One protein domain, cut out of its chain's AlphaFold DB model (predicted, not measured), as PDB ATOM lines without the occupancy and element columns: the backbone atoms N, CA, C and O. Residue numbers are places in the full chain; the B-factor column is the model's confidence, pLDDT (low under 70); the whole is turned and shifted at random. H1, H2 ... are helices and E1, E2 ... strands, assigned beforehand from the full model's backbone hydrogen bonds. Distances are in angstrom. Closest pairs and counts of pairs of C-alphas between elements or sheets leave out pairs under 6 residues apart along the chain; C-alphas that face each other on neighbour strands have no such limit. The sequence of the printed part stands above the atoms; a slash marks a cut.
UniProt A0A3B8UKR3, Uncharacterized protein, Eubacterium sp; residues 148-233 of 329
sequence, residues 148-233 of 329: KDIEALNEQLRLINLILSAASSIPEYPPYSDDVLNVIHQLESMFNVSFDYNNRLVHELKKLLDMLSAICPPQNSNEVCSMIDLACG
ATOM      1  N   LYS A 148     -37.933 -15.972 -50.834       97.38
ATOM      2  CA  LYS A 148     -39.308 -15.638 -51.264       97.38
ATOM      3  C   LYS A 148     -39.880 -14.443 -50.502       97.38
ATOM      4  O   LYS A 148     -40.764 -13.764 -51.019       97.38
ATOM      5  N   ASP A 149     -39.428 -14.237 -49.268       97.62
ATOM      6  CA  ASP A 149     -39.763 -13.059 -48.483       97.62
ATOM      7  C   ASP A 149     -38.913 -11.873 -48.953       97.62
ATOM      8  O   ASP A 149     -37.696 -11.832 -48.757       97.62
ATOM      9  N   ILE A 150     -39.582 -10.909 -49.584       96.25
ATOM     10  CA  ILE A 150     -38.964  -9.714 -50.160       96.25
ATOM     11  C   ILE A 150     -38.350  -8.829 -49.070       96.25
ATOM     12  O   ILE A 150     -37.317  -8.209 -49.310       96.25
ATOM     13  N   GLU A 151     -38.943  -8.763 -47.874       97.88
ATOM     14  CA  GLU A 151     -38.378  -7.971 -46.775       97.88
ATOM     15  C   GLU A 151     -37.065  -8.593 -46.297       97.88
ATOM     16  O   GLU A 151     -36.060  -7.893 -46.161       97.88
ATOM     17  N   ALA A 152     -37.041  -9.919 -46.143       97.75
ATOM     18  CA  ALA A 152     -35.834 -10.652 -45.782       97.75
ATOM     19  C   ALA A 152     -34.744 -10.570 -46.866       97.75
ATOM     20  O   ALA A 152     -33.571 -10.408 -46.534       97.75
ATOM     21  N   LEU A 153     -35.114 -10.644 -48.152       97.44
ATOM     22  CA  LEU A 153     -34.180 -10.442 -49.263       97.44
ATOM     23  C   LEU A 153     -33.592  -9.025 -49.240       97.44
ATOM     24  O   LEU A 153     -32.378  -8.865 -49.296       97.44
ATOM     25  N   ASN A 154     -34.431  -7.994 -49.123       97.31
ATOM     26  CA  ASN A 154     -33.968  -6.606 -49.091       97.31
ATOM     27  C   ASN A 154     -33.021  -6.349 -47.915       97.31
ATOM     28  O   ASN A 154     -32.016  -5.657 -48.076       97.31
ATOM     29  N   GLU A 155     -33.307  -6.932 -46.751       97.81
ATOM     30  CA  GLU A 155     -32.416  -6.847 -45.598       97.81
ATOM     31  C   GLU A 155     -31.086  -7.570 -45.855       97.81
ATOM     32  O   GLU A 155     -30.025  -6.999 -45.602       97.81
ATOM     33  N   GLN A 156     -31.113  -8.771 -46.440       97.88
ATOM     34  CA  GLN A 156     -29.903  -9.491 -46.845       97.88
ATOM     35  C   GLN A 156     -29.035  -8.643 -47.793       97.88
ATOM     36  O   GLN A 156     -27.843  -8.459 -47.540       97.88
ATOM     37  N   LEU A 157     -29.630  -8.064 -48.842       97.75
ATOM     38  CA  LEU A 157     -28.926  -7.206 -49.802       97.75
ATOM     39  C   LEU A 157     -28.379  -5.930 -49.146       97.75
ATOM     40  O   LEU A 157     -27.285  -5.477 -49.489       97.75
ATOM     41  N   ARG A 158     -29.101  -5.348 -48.179       97.69
ATOM     42  CA  ARG A 158     -28.639  -4.183 -47.407       97.69
ATOM     43  C   ARG A 158     -27.403  -4.520 -46.572       97.69
ATOM     44  O   ARG A 158     -26.450  -3.742 -46.563       97.69
ATOM     45  N   LEU A 159     -27.405  -5.666 -45.891       98.06
ATOM     46  CA  LEU A 159     -26.274  -6.131 -45.083       98.06
ATOM     47  C   LEU A 159     -25.057  -6.454 -45.960       98.06
ATOM     48  O   LEU A 159     -23.943  -6.053 -45.630       98.06
ATOM     49  N   ILE A 160     -25.268  -7.094 -47.111       97.94
ATOM     50  CA  ILE A 160     -24.211  -7.342 -48.098       97.94
ATOM     51  C   ILE A 160     -23.586  -6.025 -48.575       97.94
ATOM     52  O   ILE A 160     -22.365  -5.876 -48.538       97.94
ATOM     53  N   ASN A 161     -24.404  -5.039 -48.949       97.56
ATOM     54  CA  ASN A 161     -23.920  -3.728 -49.387       97.56
ATOM     55  C   ASN A 161     -23.156  -2.974 -48.288       97.56
ATOM     56  O   ASN A 161     -22.168  -2.295 -48.583       97.56
ATOM     57  N   LEU A 162     -23.560  -3.126 -47.024       97.62
ATOM     58  CA  LEU A 162     -22.829  -2.584 -45.880       97.62
ATOM     59  C   LEU A 162     -21.426  -3.195 -45.777       97.62
ATOM     60  O   LEU A 162     -20.453  -2.456 -45.638       97.62
ATOM     61  N   ILE A 163     -21.307  -4.521 -45.893       97.94
ATOM     62  CA  ILE A 163     -20.009  -5.207 -45.835       97.94
ATOM     63  C   ILE A 163     -19.139  -4.883 -47.050       97.94
ATOM     64  O   ILE A 163     -17.946  -4.633 -46.887       97.94
ATOM     65  N   LEU A 164     -19.714  -4.812 -48.253       96.62
ATOM     66  CA  LEU A 164     -18.995  -4.379 -49.456       96.62
ATOM     67  C   LEU A 164     -18.445  -2.955 -49.303       96.62
ATOM     68  O   LEU A 164     -17.276  -2.705 -49.610       96.62
ATOM     69  N   SER A 165     -19.261  -2.038 -48.780       96.31
ATOM     70  CA  SER A 165     -18.856  -0.657 -48.495       96.31
ATOM     71  C   SER A 165     -17.746  -0.595 -47.447       96.31
ATOM     72  O   SER A 165     -16.755   0.104 -47.652       96.31
ATOM     73  N   ALA A 166     -17.871  -1.357 -46.355       96.56
ATOM     74  CA  ALA A 166     -16.855  -1.430 -45.311       96.56
ATOM     75  C   ALA A 166     -15.526  -1.974 -45.855       96.56
ATOM     76  O   ALA A 166     -14.494  -1.332 -45.683       96.56
ATOM     77  N   ALA A 167     -15.554  -3.094 -46.584       95.81
ATOM     78  CA  ALA A 167     -14.357  -3.700 -47.167       95.81
ATOM     79  C   ALA A 167     -13.643  -2.757 -48.146       95.81
ATOM     80  O   ALA A 167     -12.420  -2.741 -48.197       95.81
ATOM     81  N   SER A 168     -14.399  -1.940 -48.885       94.94
ATOM     82  CA  SER A 168     -13.846  -0.972 -49.845       94.94
ATOM     83  C   SER A 168     -13.310   0.307 -49.185       94.94
ATOM     84  O   SER A 168     -12.648   1.103 -49.847       94.94
ATOM     85  N   SER A 169     -13.621   0.534 -47.904       95.25
ATOM     86  CA  SER A 169     -13.281   1.762 -47.172       95.25
ATOM     87  C   SER A 169     -12.108   1.601 -46.203       95.25
ATOM     88  O   SER A 169     -11.657   2.594 -45.633       95.25
ATOM     89  N   ILE A 170     -11.620   0.376 -45.985       95.50
ATOM     90  CA  ILE A 170     -10.492   0.102 -45.084       95.50
ATOM     91  C   ILE A 170      -9.193  -0.145 -45.871       95.50
ATOM     92  O   ILE A 170      -9.249  -0.554 -47.031       95.50
ATOM     93  N   PRO A 171      -8.012   0.082 -45.266       95.56
ATOM     94  CA  PRO A 171      -6.744  -0.297 -45.878       95.56
ATOM     95  C   PRO A 171      -6.668  -1.801 -46.159       95.56
ATOM     96  O   PRO A 171      -7.123  -2.618 -45.361       95.56
ATOM     97  N   GLU A 172      -6.018  -2.165 -47.263       94.12
ATOM     98  CA  GLU A 172      -5.794  -3.564 -47.645       94.12
ATOM     99  C   GLU A 172      -4.898  -4.302 -46.633       94.12
ATOM    100  O   GLU A 172      -5.166  -5.438 -46.238       94.12
ATOM    101  N   TYR A 173      -3.850  -3.620 -46.165       94.94
ATOM    102  CA  TYR A 173      -2.836  -4.156 -45.260       94.94
ATOM    103  C   TYR A 173      -2.720  -3.300 -43.990       94.94
ATOM    104  O   TYR A 173      -2.986  -2.095 -44.043       94.94
ATOM    105  N   PRO A 174      -2.294  -3.890 -42.858       93.25
ATOM    106  CA  PRO A 174      -1.969  -3.133 -41.651       93.25
ATOM    107  C   PRO A 174      -0.795  -2.151 -41.881       93.25
ATOM    108  O   PRO A 174       0.002  -2.349 -42.803       93.25
ATOM    109  N   PRO A 175      -0.623  -1.125 -41.022       95.38
ATOM    110  CA  PRO A 175      -1.361  -0.884 -39.779       95.38
ATOM    111  C   PRO A 175      -2.753  -0.277 -39.998       95.38
ATOM    112  O   PRO A 175      -2.953   0.572 -40.863       95.38
ATOM    113  N   TYR A 176      -3.707  -0.690 -39.163       96.56
ATOM    114  CA  TYR A 176      -5.073  -0.164 -39.151       96.56
ATOM    115  C   TYR A 176      -5.209   0.965 -38.124       96.56
ATOM    116  O   TYR A 176      -4.629   0.889 -37.042       96.56
ATOM    117  N   SER A 177      -5.961   2.016 -38.460       96.94
ATOM    118  CA  SER A 177      -6.260   3.109 -37.527       96.94
ATOM    119  C   SER A 177      -7.317   2.700 -36.497       96.94
ATOM    120  O   SER A 177      -8.100   1.778 -36.735       96.94
ATOM    121  N   ASP A 178      -7.401   3.434 -35.384       97.50
ATOM    122  CA  ASP A 178      -8.439   3.220 -34.365       97.50
ATOM    123  C   ASP A 178      -9.858   3.329 -34.950       97.50
ATOM    124  O   ASP A 178     -10.742   2.563 -34.574       97.50
ATOM    125  N   ASP A 179     -10.077   4.223 -35.921       96.94
ATOM    126  CA  ASP A 179     -11.365   4.363 -36.614       96.94
ATOM    127  C   ASP A 179     -11.744   3.091 -37.386       96.94
ATOM    128  O   ASP A 179     -12.887   2.639 -37.309       96.94
ATOM    129  N   VAL A 180     -10.781   2.476 -38.085       97.19
ATOM    130  CA  VAL A 180     -10.990   1.196 -38.777       97.19
ATOM    131  C   VAL A 180     -11.331   0.111 -37.760       97.19
ATOM    132  O   VAL A 180     -12.338  -0.575 -37.918       97.19
ATOM    133  N   LEU A 181     -10.551  -0.008 -36.684       97.88
ATOM    134  CA  LEU A 181     -10.785  -1.014 -35.644       97.88
ATOM    135  C   LEU A 181     -12.152  -0.832 -34.963       97.88
ATOM    136  O   LEU A 181     -12.844  -1.813 -34.703       97.88
ATOM    137  N   ASN A 182     -12.594   0.409 -34.745       97.44
ATOM    138  CA  ASN A 182     -13.915   0.713 -34.196       97.44
ATOM    139  C   ASN A 182     -15.057   0.288 -35.126       97.44
ATOM    140  O   ASN A 182     -16.083  -0.194 -34.639       97.44
ATOM    141  N   VAL A 183     -14.907   0.461 -36.443       96.88
ATOM    142  CA  VAL A 183     -15.877  -0.054 -37.425       96.88
ATOM    143  C   VAL A 183     -15.915  -1.578 -37.364       96.88
ATOM    144  O   VAL A 183     -16.992  -2.161 -37.283       96.88
ATOM    145  N   ILE A 184     -14.753  -2.227 -37.331       98.00
ATOM    146  CA  ILE A 184     -14.654  -3.686 -37.280       98.00
ATOM    147  C   ILE A 184     -15.302  -4.262 -36.012       98.00
ATOM    148  O   ILE A 184     -16.150  -5.140 -36.137       98.00
ATOM    149  N   HIS A 185     -15.031  -3.712 -34.823       98.06
ATOM    150  CA  HIS A 185     -15.680  -4.153 -33.578       98.06
ATOM    151  C   HIS A 185     -17.211  -3.981 -33.608       98.06
ATOM    152  O   HIS A 185     -17.952  -4.786 -33.040       98.06
ATOM    153  N   GLN A 186     -17.717  -2.929 -34.265       97.56
ATOM    154  CA  GLN A 186     -19.161  -2.749 -34.447       97.56
ATOM    155  C   GLN A 186     -19.754  -3.836 -35.346       97.56
ATOM    156  O   GLN A 186     -20.837  -4.336 -35.046       97.56
ATOM    157  N   LEU A 187     -19.052  -4.222 -36.416       98.00
ATOM    158  CA  LEU A 187     -19.478  -5.312 -37.294       98.00
ATOM    159  C   LEU A 187     -19.437  -6.662 -36.565       98.00
ATOM    160  O   LEU A 187     -20.416  -7.401 -36.630       98.00
ATOM    161  N   GLU A 188     -18.377  -6.955 -35.809       98.19
ATOM    162  CA  GLU A 188     -18.295  -8.155 -34.963       98.19
ATOM    163  C   GLU A 188     -19.485  -8.257 -34.004       98.19
ATOM    164  O   GLU A 188     -20.149  -9.292 -33.942       98.19
ATOM    165  N   SER A 189     -19.813  -7.158 -33.318       97.94
ATOM    166  CA  SER A 189     -20.957  -7.082 -32.403       97.94
ATOM    167  C   SER A 189     -22.298  -7.257 -33.126       97.94
ATOM    168  O   SER A 189     -23.146  -8.034 -32.691       97.94
ATOM    169  N   MET A 190     -22.487  -6.576 -34.260       97.56
ATOM    170  CA  MET A 190     -23.733  -6.612 -35.029       97.56
ATOM    171  C   MET A 190     -24.030  -7.998 -35.613       97.56
ATOM    172  O   MET A 190     -25.187  -8.412 -35.627       97.56
ATOM    173  N   PHE A 191     -23.005  -8.705 -36.091       97.19
ATOM    174  CA  PHE A 191     -23.153 -10.028 -36.701       97.19
ATOM    175  C   PHE A 191     -22.860 -11.184 -35.740       97.19
ATOM    176  O   PHE A 191     -23.046 -12.341 -36.117       97.19
ATOM    177  N   ASN A 192     -22.439 -10.889 -34.507       96.88
ATOM    178  CA  ASN A 192     -22.009 -11.869 -33.514       96.88
ATOM    179  C   ASN A 192     -20.925 -12.817 -34.069       96.88
ATOM    180  O   ASN A 192     -21.034 -14.042 -33.980       96.88
ATOM    181  N   VAL A 193     -19.892 -12.226 -34.675       96.75
ATOM    182  CA  VAL A 193     -18.717 -12.916 -35.229       96.75
ATOM    183  C   VAL A 193     -17.440 -12.419 -34.554       96.75
ATOM    184  O   VAL A 193     -17.439 -11.382 -33.898       96.75
ATOM    185  N   SER A 194     -16.349 -13.161 -34.715       96.50
ATOM    186  CA  SER A 194     -15.013 -12.732 -34.298       96.50
ATOM    187  C   SER A 194     -14.063 -12.877 -35.475       96.50
ATOM    188  O   SER A 194     -13.988 -13.954 -36.067       96.50
ATOM    189  N   PHE A 195     -13.369 -11.801 -35.821       97.06
ATOM    190  CA  PHE A 195     -12.416 -11.778 -36.920       97.06
ATOM    191  C   PHE A 195     -11.006 -12.130 -36.446       97.06
ATOM    192  O   PHE A 195     -10.611 -11.844 -35.314       97.06
ATOM    193  N   ASP A 196     -10.221 -12.749 -37.329       95.31
ATOM    194  CA  ASP A 196      -8.804 -13.001 -37.068       95.31
ATOM    195  C   ASP A 196      -7.953 -11.769 -37.400       95.31
ATOM    196  O   ASP A 196      -7.671 -11.471 -38.561       95.31
ATOM    197  N   TYR A 197      -7.492 -11.071 -36.363       95.00
ATOM    198  CA  TYR A 197      -6.628  -9.892 -36.483       95.00
ATOM    199  C   TYR A 197      -5.188 -10.212 -36.916       95.00
ATOM    200  O   TYR A 197      -4.422  -9.288 -37.194       95.00
ATOM    201  N   ASN A 198      -4.799 -11.490 -36.984       92.94
ATOM    202  CA  ASN A 198      -3.543 -11.894 -37.626       92.94
ATOM    203  C   ASN A 198      -3.681 -11.992 -39.152       92.94
ATOM    204  O   ASN A 198      -2.676 -12.138 -39.849       92.94
ATOM    205  N   ASN A 199      -4.908 -11.911 -39.668       93.81
ATOM    206  CA  ASN A 199      -5.209 -11.872 -41.088       93.81
ATOM    207  C   ASN A 199      -5.494 -10.433 -41.559       93.81
ATOM    208  O   ASN A 199      -5.601  -9.496 -40.765       93.81
ATOM    209  N   ARG A 200      -5.640 -10.240 -42.873       96.19
ATOM    210  CA  ARG A 200      -6.143  -8.974 -43.424       96.19
ATOM    211  C   ARG A 200      -7.620  -8.817 -43.083       96.19
ATOM    212  O   ARG A 200      -8.433  -9.674 -43.423       96.19
ATOM    213  N   LEU A 201      -7.993  -7.677 -42.505       97.12
ATOM    214  CA  LEU A 201      -9.388  -7.395 -42.145       97.12
ATOM    215  C   LEU A 201     -10.314  -7.363 -43.370       97.12
ATOM    216  O   LEU A 201     -11.469  -7.769 -43.272       97.12
ATOM    217  N   VAL A 202      -9.806  -6.963 -44.545       96.75
ATOM    218  CA  VAL A 202     -10.556  -7.052 -45.812       96.75
ATOM    219  C   VAL A 202     -10.965  -8.497 -46.099       96.75
ATOM    220  O   VAL A 202     -12.117  -8.743 -46.443       96.75
ATOM    221  N   HIS A 203     -10.063  -9.460 -45.903       97.25
ATOM    222  CA  HIS A 203     -10.333 -10.878 -46.134       97.25
ATOM    223  C   HIS A 203     -11.384 -11.433 -45.158       97.25
ATOM    224  O   HIS A 203     -12.298 -12.152 -45.561       97.25
ATOM    225  N   GLU A 204     -11.316 -11.049 -43.883       97.44
ATOM    226  CA  GLU A 204     -12.320 -11.437 -42.882       97.44
ATOM    227  C   GLU A 204     -13.711 -10.854 -43.205       97.44
ATOM    228  O   GLU A 204     -14.725 -11.551 -43.109       97.44
ATOM    229  N   LEU A 205     -13.771  -9.620 -43.717       97.69
ATOM    230  CA  LEU A 205     -15.012  -9.045 -44.247       97.69
ATOM    231  C   LEU A 205     -15.528  -9.806 -45.476       97.69
ATOM    232  O   LEU A 205     -16.740  -9.961 -45.624       97.69
ATOM    233  N   LYS A 206     -14.648 -10.324 -46.345       97.56
ATOM    234  CA  LYS A 206     -15.061 -11.185 -47.466       97.56
ATOM    235  C   LYS A 206     -15.647 -12.513 -46.980       97.56
ATOM    236  O   LYS A 206     -16.647 -12.953 -47.543       97.56
ATOM    237  N   LYS A 207     -15.114 -13.124 -45.915       97.69
ATOM    238  CA  LYS A 207     -15.727 -14.315 -45.288       97.69
ATOM    239  C   LYS A 207     -17.138 -14.022 -44.787       97.69
ATOM    240  O   LYS A 207     -18.058 -14.787 -45.074       97.69
ATOM    241  N   LEU A 208     -17.325 -12.893 -44.099       97.94
ATOM    242  CA  LEU A 208     -18.651 -12.461 -43.657       97.94
ATOM    243  C   LEU A 208     -19.588 -12.202 -44.845       97.94
ATOM    244  O   LEU A 208     -20.746 -12.607 -44.805       97.94
ATOM    245  N   LEU A 209     -19.094 -11.595 -45.925       97.94
ATOM    246  CA  LEU A 209     -19.853 -11.401 -47.162       97.94
ATOM    247  C   LEU A 209     -20.378 -12.728 -47.741       97.94
ATOM    248  O   LEU A 209     -21.547 -12.794 -48.128       97.94
ATOM    249  N   ASP A 210     -19.561 -13.786 -47.780       98.12
ATOM    250  CA  ASP A 210     -20.013 -15.102 -48.260       98.12
ATOM    251  C   ASP A 210     -21.052 -15.730 -47.318       98.12
ATOM    252  O   ASP A 210     -22.077 -16.239 -47.772       98.12
ATOM    253  N   MET A 211     -20.856 -15.603 -45.999       97.56
ATOM    254  CA  MET A 211     -21.838 -16.057 -45.006       97.56
ATOM    255  C   MET A 211     -23.191 -15.360 -45.185       97.56
ATOM    256  O   MET A 211     -24.227 -16.022 -45.166       97.56
ATOM    257  N   LEU A 212     -23.188 -14.039 -45.393       98.00
ATOM    258  CA  LEU A 212     -24.403 -13.267 -45.665       98.00
ATOM    259  C   LEU A 212     -25.054 -13.678 -46.990       98.00
ATOM    260  O   LEU A 212     -26.280 -13.734 -47.079       98.00
ATOM    261  N   SER A 213     -24.252 -14.008 -48.004       98.06
ATOM    262  CA  SER A 213     -24.744 -14.492 -49.299       98.06
ATOM    263  C   SER A 213     -25.493 -15.825 -49.166       98.06
ATOM    264  O   SER A 213     -26.520 -16.032 -49.810       98.06
ATOM    265  N   ALA A 214     -25.054 -16.679 -48.238       97.56
ATOM    266  CA  ALA A 214     -25.606 -18.007 -47.993       97.56
ATOM    267  C   ALA A 214     -26.803 -18.065 -47.012       97.56
ATOM    268  O   ALA A 214     -27.271 -19.162 -46.707       97.56
ATOM    269  N   ILE A 215     -27.307 -16.931 -46.498       96.44
ATOM    270  CA  ILE A 215     -28.334 -16.911 -45.430       96.44
ATOM    271  C   ILE A 215     -29.635 -17.613 -45.832       96.44
ATOM    272  O   ILE A 215     -30.270 -18.260 -44.995       96.44
ATOM    273  N   CYS A 216     -30.079 -17.456 -47.082       97.62
ATOM    274  CA  CYS A 216     -31.356 -18.014 -47.504       97.62
ATOM    275  C   CYS A 216     -31.261 -19.541 -47.640       97.62
ATOM    276  O   CYS A 216     -30.497 -20.044 -48.466       97.62
ATOM    277  N   PRO A 217     -32.084 -20.309 -46.910       95.94
ATOM    278  CA  PRO A 217     -32.069 -21.751 -47.037       95.94
ATOM    279  C   PRO A 217     -32.927 -22.209 -48.240       95.94
ATOM    280  O   PRO A 217     -33.882 -21.524 -48.627       95.94
ATOM    281  N   PRO A 218     -32.655 -23.391 -48.828       95.94
ATOM    282  CA  PRO A 218     -33.294 -23.839 -50.073       95.94
ATOM    283  C   PRO A 218     -34.823 -23.939 -50.005       95.94
ATOM    284  O   PRO A 218     -35.509 -23.708 -50.995       95.94
ATOM    285  N   GLN A 219     -35.385 -24.276 -48.840       96.62
ATOM    286  CA  GLN A 219     -36.834 -24.483 -48.671       96.62
ATOM    287  C   GLN A 219     -37.614 -23.166 -48.818       96.62
ATOM    288  O   GLN A 219     -38.759 -23.147 -49.286       96.62
ATOM    289  N   ASN A 220     -36.959 -22.053 -48.485       97.00
ATOM    290  CA  ASN A 220     -37.513 -20.709 -48.577       97.00
ATOM    291  C   ASN A 220     -37.299 -20.075 -49.953       97.00
ATOM    292  O   ASN A 220     -37.607 -18.901 -50.131       97.00
ATOM    293  N   SER A 221     -36.839 -20.844 -50.942       97.56
ATOM    294  CA  SER A 221     -36.468 -20.331 -52.254       97.56
ATOM    295  C   SER A 221     -37.155 -21.060 -53.414       97.56
ATOM    296  O   SER A 221     -37.552 -22.218 -53.298       97.56
ATOM    297  N   ASN A 222     -37.381 -20.334 -54.509       97.88
ATOM    298  CA  ASN A 222     -37.771 -20.867 -55.823       97.88
ATOM    299  C   ASN A 222     -36.835 -20.350 -56.936       97.88
ATOM    300  O   ASN A 222     -36.990 -20.742 -58.095       97.88
ATOM    301  N   GLU A 223     -35.893 -19.474 -56.590       98.38
ATOM    302  CA  GLU A 223     -35.013 -18.759 -57.507       98.38
ATOM    303  C   GLU A 223     -33.599 -18.718 -56.937       98.38
ATOM    304  O   GLU A 223     -33.405 -18.747 -55.727       98.38
ATOM    305  N   VAL A 224     -32.608 -18.654 -57.807       98.50
ATOM    306  CA  VAL A 224     -31.199 -18.612 -57.444       98.50
ATOM    307  C   VAL A 224     -30.469 -17.529 -58.224       98.50
ATOM    308  O   VAL A 224     -30.925 -17.110 -59.292       98.50
ATOM    309  N   CYS A 225     -29.333 -17.086 -57.697       97.56
ATOM    310  CA  CYS A 225     -28.508 -16.044 -58.294       97.56
ATOM    311  C   CYS A 225     -27.029 -16.185 -57.910       97.56
ATOM    312  O   CYS A 225     -26.643 -17.053 -57.130       97.56
ATOM    313  N   SER A 226     -26.213 -15.278 -58.443       96.56
ATOM    314  CA  SER A 226     -25.022 -14.796 -57.742       96.56
ATOM    315  C   SER A 226     -25.464 -13.680 -56.796       96.56
ATOM    316  O   SER A 226     -25.904 -12.621 -57.257       96.56
ATOM    317  N   MET A 227     -25.401 -13.907 -55.480       97.25
ATOM    318  CA  MET A 227     -25.960 -12.953 -54.514       97.25
ATOM    319  C   MET A 227     -25.200 -11.624 -54.498       97.25
ATOM    320  O   MET A 227     -25.801 -10.564 -54.323       97.25
ATOM    321  N   ILE A 228     -23.886 -11.663 -54.737       94.62
ATOM    322  CA  ILE A 228     -23.065 -10.454 -54.844       94.62
ATOM    323  C   ILE A 228     -23.484  -9.631 -56.060       94.62
ATOM    324  O   ILE A 228     -23.670  -8.423 -55.932       94.62
ATOM    325  N   ASP A 229     -23.680 -10.260 -57.221       94.75
ATOM    326  CA  ASP A 229     -24.077  -9.512 -58.415       94.75
ATOM    327  C   ASP A 229     -25.493  -8.936 -58.276       94.75
ATOM    328  O   ASP A 229     -25.740  -7.800 -58.688       94.75
ATOM    329  N   LEU A 230     -26.402  -9.679 -57.631       96.00
ATOM    330  CA  LEU A 230     -27.736  -9.184 -57.289       96.00
ATOM    331  C   LEU A 230     -27.659  -7.960 -56.363       96.00
ATOM    332  O   LEU A 230     -28.316  -6.951 -56.618       96.00
ATOM    333  N   ALA A 231     -26.814  -8.004 -55.329       95.00
ATOM    334  CA  ALA A 231     -26.602  -6.876 -54.422       95.00
ATOM    335  C   ALA A 231     -25.981  -5.653 -55.113       95.00
ATOM    336  O   ALA A 231     -26.314  -4.522 -54.752       95.00
ATOM    337  N   CYS A 232     -25.150  -5.879 -56.134       93.06
ATOM    338  CA  CYS A 232     -24.576  -4.851 -57.005       93.06
ATOM    339  C   CYS A 232     -25.551  -4.341 -58.086       93.06
ATOM    340  O   CYS A 232     -25.171  -3.517 -58.920       93.06
ATOM    341  N   GLY A 233     -26.811  -4.790 -58.072       93.56
ATOM    342  CA  GLY A 233     -27.885  -4.267 -58.915       93.56
ATOM    343  C   GLY A 233     -28.106  -5.019 -60.227       93.56
ATOM    344  O   GLY A 233     -28.922  -4.577 -61.040       93.56
TER     345      GLY A 233
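This is residues 148 to 233 of the 329 residues of an uncharacterized protein of Eubacterium sp (UniProt A0A3B8UKR3). Two helices, H1 and H3, lie side by side and antiparallel as the core of an elongated body; H2 lies along one side of this pair, near both but looser, and the short H4 packs on H1 on the other side. Strand E1 lies at one end of the long axis, and the link from H1 to H2 turns at the other end. The printed part has 86 residues, with four named helices and one named strand in the order H1, H2, H3, E1, H4, and is mostly helix. It is only just compact, close to loose, with a radius of gyration of the C-alphas of 14.0 A and spans of 44 by 24 by 19 A.

H1, residues 150 to 169, begins at C-alpha 150 at (-38.964, -9.714, -50.160) and is 28.3 A long. H2, residues 178 to 191, is 19.9 A long. H3, residues 201 to 213, is 18.4 A long and begins at C-alpha 201 at (-9.388, -7.395, -42.145). E1 is residues 221 to 225. H4, residues 227 to 231, ends at C-alpha 231 at (-26.602, -6.876, -54.422).

H1 and H3 touch at a shallow tilt of 12 degrees, opposite ways; their closest C-alphas, Ala 167 and Val 202, are 5.2 A apart. H2 is near H1 and near H3, with closest C-alphas 8.1 A apart in each case. H1 touches H4 with residues 157 to 161 alone, closest at the C-alphas of Leu 157 and Ala 231, 5.2 A. H3 and H4 are close but not clearly touching; their closest C-alphas, Ser 213 and Met 227, are 5.6 A apart. E1 pairs with no named strand, is apart from H1, H2 and H3, and meets H4 only through their link. In H1, H2, H3 and H4 every O i to N i+4 pair is within hydrogen-bond range.

The two C-alphas farthest apart, Pro 175 and Asn 222, are 44.5 A apart. The printed part has no cut. The link from E1 to H4 is tight, the other three are short, and none is long. The mean pLDDT of the printed part is 96.8, and no printed residue is under 70.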